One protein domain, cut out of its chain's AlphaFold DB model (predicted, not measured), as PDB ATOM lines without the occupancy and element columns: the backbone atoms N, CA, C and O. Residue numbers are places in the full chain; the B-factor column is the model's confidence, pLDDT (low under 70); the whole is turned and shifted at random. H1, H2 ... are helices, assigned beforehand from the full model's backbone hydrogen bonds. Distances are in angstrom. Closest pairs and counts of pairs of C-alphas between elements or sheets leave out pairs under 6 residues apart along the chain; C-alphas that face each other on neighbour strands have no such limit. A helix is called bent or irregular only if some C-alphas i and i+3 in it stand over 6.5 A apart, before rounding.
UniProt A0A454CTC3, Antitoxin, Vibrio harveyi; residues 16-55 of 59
ATOM      1  N   VAL A  16      16.559  41.308   2.528       95.50
ATOM      2  CA  VAL A  16      15.682  40.189   2.895       95.50
ATOM      3  C   VAL A  16      14.607  39.951   1.835       95.50
ATOM      4  O   VAL A  16      14.370  38.795   1.486       95.50
ATOM      5  N   ASP A  17      14.048  41.010   1.251       97.44
ATOM      6  CA  ASP A  17      12.997  40.903   0.239       97.44
ATOM      7  C   ASP A  17      13.572  40.314  -1.059       97.44
ATOM      8  O   ASP A  17      12.974  39.424  -1.674       97.44
ATOM      9  N   ASP A  18      14.783  40.732  -1.440       95.62
ATOM     10  CA  ASP A  18      15.506  40.172  -2.588       95.62
ATOM     11  C   ASP A  18      15.825  38.682  -2.390       95.62
ATOM     12  O   ASP A  18      15.697  37.872  -3.319       95.62
ATOM     13  N   TYR A  19      16.242  38.296  -1.179       95.56
ATOM     14  CA  TYR A  19      16.512  36.901  -0.845       95.56
ATOM     15  C   TYR A  19      15.241  36.053  -0.937       95.56
ATOM     16  O   TYR A  19      15.252  35.009  -1.595       95.56
ATOM     17  N   GLU A  20      14.140  36.496  -0.329       97.81
ATOM     18  CA  GLU A  20      12.857  35.793  -0.382       97.81
ATOM     19  C   GLU A  20      12.326  35.688  -1.814       97.81
ATOM     20  O   GLU A  20      11.877  34.618  -2.237       97.81
ATOM     21  N   PHE A  21      12.452  36.752  -2.611       97.81
ATOM     22  CA  PHE A  21      12.094  36.729  -4.025       97.81
ATOM     23  C   PHE A  21      12.903  35.684  -4.801       97.81
ATOM     24  O   PHE A  21      12.342  34.899  -5.574       97.81
ATOM     25  N   MET A  22      14.216  35.620  -4.570       97.56
ATOM     26  CA  MET A  22      15.074  34.611  -5.183       97.56
ATOM     27  C   MET A  22      14.672  33.191  -4.756       97.56
ATOM     28  O   MET A  22      14.577  32.317  -5.620       97.56
ATOM     29  N   GLN A  23      14.402  32.954  -3.468       98.06
ATOM     30  CA  GLN A  23      13.958  31.644  -2.972       98.06
ATOM     31  C   GLN A  23      12.635  31.216  -3.619       98.06
ATOM     32  O   GLN A  23      12.524  30.095  -4.117       98.06
ATOM     33  N   ASN A  24      11.664  32.126  -3.710       98.31
ATOM     34  CA  ASN A  24      10.387  31.871  -4.376       98.31
ATOM     35  C   ASN A  24      10.579  31.533  -5.860       98.31
ATOM     36  O   ASN A  24       9.995  30.574  -6.371       98.31
ATOM     37  N   ARG A  25      11.445  32.277  -6.556       98.38
ATOM     38  CA  ARG A  25      11.774  32.009  -7.960       98.38
ATOM     39  C   ARG A  25      12.421  30.635  -8.138       98.38
ATOM     40  O   ARG A  25      12.062  29.924  -9.074       98.38
ATOM     41  N   LEU A  26      13.351  30.255  -7.260       98.50
ATOM     42  CA  LEU A  26      13.989  28.938  -7.298       98.50
ATOM     43  C   LEU A  26      12.970  27.817  -7.074       98.50
ATOM     44  O   LEU A  26      12.935  26.879  -7.865       98.50
ATOM     45  N   ALA A  27      12.077  27.954  -6.092       98.50
ATOM     46  CA  ALA A  27      11.036  26.961  -5.825       98.50
ATOM     47  C   ALA A  27      10.120  26.720  -7.043       98.50
ATOM     48  O   ALA A  27       9.786  25.574  -7.360       98.50
ATOM     49  N   ILE A  28       9.752  27.786  -7.764       98.44
ATOM     50  CA  ILE A  28       8.964  27.690  -9.003       98.44
ATOM     51  C   ILE A  28       9.756  26.961 -10.093       98.44
ATOM     52  O   ILE A  28       9.232  26.033 -10.712       98.44
ATOM     53  N   LEU A  29      11.016  27.347 -10.320       98.69
ATOM     54  CA  LEU A  29      11.866  26.733 -11.345       98.69
ATOM     55  C   LEU A  29      12.110  25.247 -11.077       98.69
ATOM     56  O   LEU A  29      12.077  24.445 -12.008       98.69
ATOM     57  N   GLU A  30      12.289  24.854  -9.819       98.56
ATOM     58  CA  GLU A  30      12.379  23.445  -9.447       98.56
ATOM     59  C   GLU A  30      11.077  22.687  -9.726       98.56
ATOM     60  O   GLU A  30      11.112  21.549 -10.196       98.56
ATOM     61  N   GLY A  31       9.921  23.301  -9.453       98.25
ATOM     62  CA  GLY A  31       8.614  22.739  -9.796       98.25
ATOM     63  C   GLY A  31       8.468  22.492 -11.297       98.25
ATOM     64  O   GLY A  31       8.066  21.398 -11.696       98.25
ATOM     65  N   ILE A  32       8.867  23.468 -12.114       98.44
ATOM     66  CA  ILE A  32       8.866  23.369 -13.580       98.44
ATOM     67  C   ILE A  32       9.809  22.257 -14.038       98.44
ATOM     68  O   ILE A  32       9.371  21.354 -14.744       98.44
ATOM     69  N   ALA A  33      11.061  22.249 -13.575       98.50
ATOM     70  CA  ALA A  33      12.047  21.239 -13.960       98.50
ATOM     71  C   ALA A  33      11.597  19.812 -13.594       98.50
ATOM     72  O   ALA A  33      11.794  18.868 -14.363       98.50
ATOM     73  N   ARG A  34      10.946  19.635 -12.433       98.12
ATOM     74  CA  ARG A  34      10.328  18.351 -12.058       98.12
ATOM     75  C   ARG A  34       9.195  17.968 -13.011       98.12
ATOM     76  O   ARG A  34       9.116  16.803 -13.392       98.12
ATOM     77  N   GLY A  35       8.350  18.922 -13.396       97.75
ATOM     78  CA  GLY A  35       7.274  18.715 -14.368       97.75
ATOM     79  C   GLY A  35       7.794  18.326 -15.753       97.75
ATOM     80  O   GLY A  35       7.336  17.339 -16.323       97.75
ATOM     81  N   GLU A  36       8.802  19.037 -16.261       98.31
ATOM     82  CA  GLU A  36       9.455  18.732 -17.541       98.31
ATOM     83  C   GLU A  36      10.064  17.329 -17.540       98.31
ATOM     84  O   GLU A  36       9.885  16.564 -18.490       98.31
ATOM     85  N   ARG A  37      10.718  16.938 -16.440       98.38
ATOM     86  CA  ARG A  37      11.251  15.582 -16.295       98.38
ATOM     87  C   ARG A  37      10.154  14.525 -16.231       98.38
ATOM     88  O   ARG A  37      10.299  13.475 -16.845       98.38
ATOM     89  N   ALA A  38       9.066  14.782 -15.508       98.31
ATOM     90  CA  ALA A  38       7.934  13.861 -15.450       98.31
ATOM     91  C   ALA A  38       7.315  13.646 -16.838       98.31
ATOM     92  O   ALA A  38       6.987  12.513 -17.180       98.31
ATOM     93  N   LEU A  39       7.226  14.700 -17.656       97.31
ATOM     94  CA  LEU A  39       6.781  14.601 -19.043       97.31
ATOM     95  C   LEU A  39       7.733  13.736 -19.883       97.31
ATOM     96  O   LEU A  39       7.272  12.817 -20.558       97.31
ATOM     97  N   ALA A  40       9.043  13.987 -19.805       97.94
ATOM     98  CA  ALA A  40      10.053  13.218 -20.534       97.94
ATOM     99  C   ALA A  40      10.077  11.730 -20.137       97.94
ATOM    100  O   ALA A  40      10.240  10.862 -20.991       97.94
ATOM    101  N   ASP A  41       9.860  11.434 -18.854       98.25
ATOM    102  CA  ASP A  41       9.801  10.072 -18.316       98.25
ATOM    103  C   ASP A  41       8.435   9.384 -18.548       98.25
ATOM    104  O   ASP A  41       8.243   8.245 -18.119       98.25
ATOM    105  N   GLY A  42       7.451  10.068 -19.147       97.50
ATOM    106  CA  GLY A  42       6.087   9.552 -19.316       97.50
ATOM    107  C   GLY A  42       5.291   9.411 -18.009       97.50
ATOM    108  O   GLY A  42       4.267   8.734 -17.972       97.50
ATOM    109  N   LYS A  43       5.731  10.053 -16.922       97.38
ATOM    110  CA  LYS A  43       5.081  10.063 -15.598       97.38
ATOM    111  C   LYS A  43       3.974  11.118 -15.531       97.38
ATOM    112  O   LYS A  43       3.955  11.968 -14.642       97.38
ATOM    113  N   VAL A  44       3.058  11.064 -16.488       96.50
ATOM    114  CA  VAL A  44       1.906  11.964 -16.609       96.50
ATOM    115  C   VAL A  44       0.615  11.154 -16.615       96.50
ATOM    116  O   VAL A  44       0.621   9.958 -16.893       96.50
ATOM    117  N   VAL A  45      -0.494  11.803 -16.282       97.19
ATOM    118  CA  VAL A  45      -1.837  11.222 -16.380       97.19
ATOM    119  C   VAL A  45      -2.731  12.165 -17.168       97.19
ATOM    120  O   VAL A  45      -2.470  13.369 -17.231       97.19
ATOM    121  N   SER A  46      -3.787  11.625 -17.762       96.56
ATOM    122  CA  SER A  46      -4.829  12.435 -18.381       96.56
ATOM    123  C   SER A  46      -5.586  13.261 -17.338       96.56
ATOM    124  O   SER A  46      -5.570  12.982 -16.135       96.56
ATOM    125  N   HIS A  47      -6.287  14.290 -17.810       95.00
ATOM    126  CA  HIS A  47      -7.110  15.148 -16.958       95.00
ATOM    127  C   HIS A  47      -8.210  14.376 -16.218       95.00
ATOM    128  O   HIS A  47      -8.463  14.636 -15.041       95.00
ATOM    129  N   ASP A  48      -8.837  13.405 -16.883       96.38
ATOM    130  CA  ASP A  48      -9.903  12.599 -16.286       96.38
ATOM    131  C   ASP A  48      -9.358  11.677 -15.189       96.38
ATOM    132  O   ASP A  48      -9.912  11.632 -14.089       96.38
ATOM    133  N   GLU A  49      -8.210  11.033 -15.423       96.62
ATOM    134  CA  GLU A  49      -7.514  10.249 -14.391       96.62
ATOM    135  C   GLU A  49      -7.082  11.119 -13.204       96.62
ATOM    136  O   GLU A  49      -7.143  10.679 -12.054       96.62
ATOM    137  N   ALA A  50      -6.646  12.358 -13.451       95.50
ATOM    138  CA  ALA A  50      -6.285  13.289 -12.386       95.50
ATOM    139  C   ALA A  50      -7.499  13.660 -11.521       95.50
ATOM    140  O   ALA A  50      -7.404  13.629 -10.292       95.50
ATOM    141  N   LYS A  51      -8.649  13.963 -12.138       95.12
ATOM    142  CA  LYS A  51      -9.904  14.246 -11.423       95.12
ATOM    143  C   LYS A  51     -10.353  13.070 -10.566       95.12
ATOM    144  O   LYS A  51     -10.708  13.277  -9.408       95.12
ATOM    145  N   ASP A  52     -10.303  11.858 -11.110       95.81
ATOM    146  CA  ASP A  52     -10.680  10.649 -10.379       95.81
ATOM    147  C   ASP A  52      -9.773  10.426  -9.157       95.81
ATOM    148  O   ASP A  52     -10.256  10.298  -8.028       95.81
ATOM    149  N   LYS A  53      -8.447  10.525  -9.339       94.94
ATOM    150  CA  LYS A  53      -7.466  10.407  -8.245       94.94
ATOM    151  C   LYS A  53      -7.644  11.472  -7.163       94.94
ATOM    152  O   LYS A  53      -7.429  11.183  -5.989       94.94
ATOM    153  N   MET A  54      -8.036  12.687  -7.545       95.69
ATOM    154  CA  MET A  54      -8.180  13.827  -6.634       95.69
ATOM    155  C   MET A  54      -9.596  13.980  -6.049       95.69
ATOM    156  O   MET A  54      -9.828  14.864  -5.222       95.69
ATOM    157  N   SER A  55     -10.532  13.102  -6.420       94.50
ATOM    158  CA  SER A  55     -11.958  13.156  -6.055       94.50
ATOM    159  C   SER A  55     -12.237  13.245  -4.550       94.50
ATOM    160  O   SER A  55     -13.259  13.789  -4.132       94.50
TER     161      SER A  55
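This is residues 16 to 55 of the 59 residues of the protein "Antitoxin" of Vibrio harveyi (UniProt A0A454CTC3). The printed part has the form of an open L: one long helix, H1, makes the long arm, and a link followed by the short helix H2 makes the short arm, turned away at the end of H1. The two helices do not pack on each other, and residues 16 to 34 of H1 stick out free. The printed part has 40 residues with two named helices, H1 then H2 along the chain, and no named strand; the class is all helix. It is extended, with a radius of gyration of the C-alphas of 14.7 A, and flat, spanning 42 by 25 by 9 A.

H1, the longest helix, is residues 16 to 40 and measures 36.2 A from first to last C-alpha. It begins at C-alpha 16 (15.682, 40.189, 2.895) and ends at C-alpha 40 (10.053, 13.218, -20.534). H2 is residues 47 to 54, 10.5 A from first to last C-alpha, and ends at C-alpha 54 (-8.180, 13.827, -6.634).

H1 and H2 are apart, with no C-alpha of the one within 8 A of the other. Residues 46 to 52, of which 47 to 52 belong to H2, stand free, and so do residues 36 to 42, of which 36 to 40 belong to H1. In H1 and H2 every O i to N i+4 pair is within hydrogen-bond range. Neither helix is bent.

The two C-alphas farthest apart are those of Val 16 and Asp 48, at 42.2 A. The C-alphas of Val 16 and Ser 55, the first and last printed, are 39.7 A apart. The link from H1 to H2 has six residues and is short. The printed part has no cut. Its mean pLDDT is 97.2, and no printed residue is under 70.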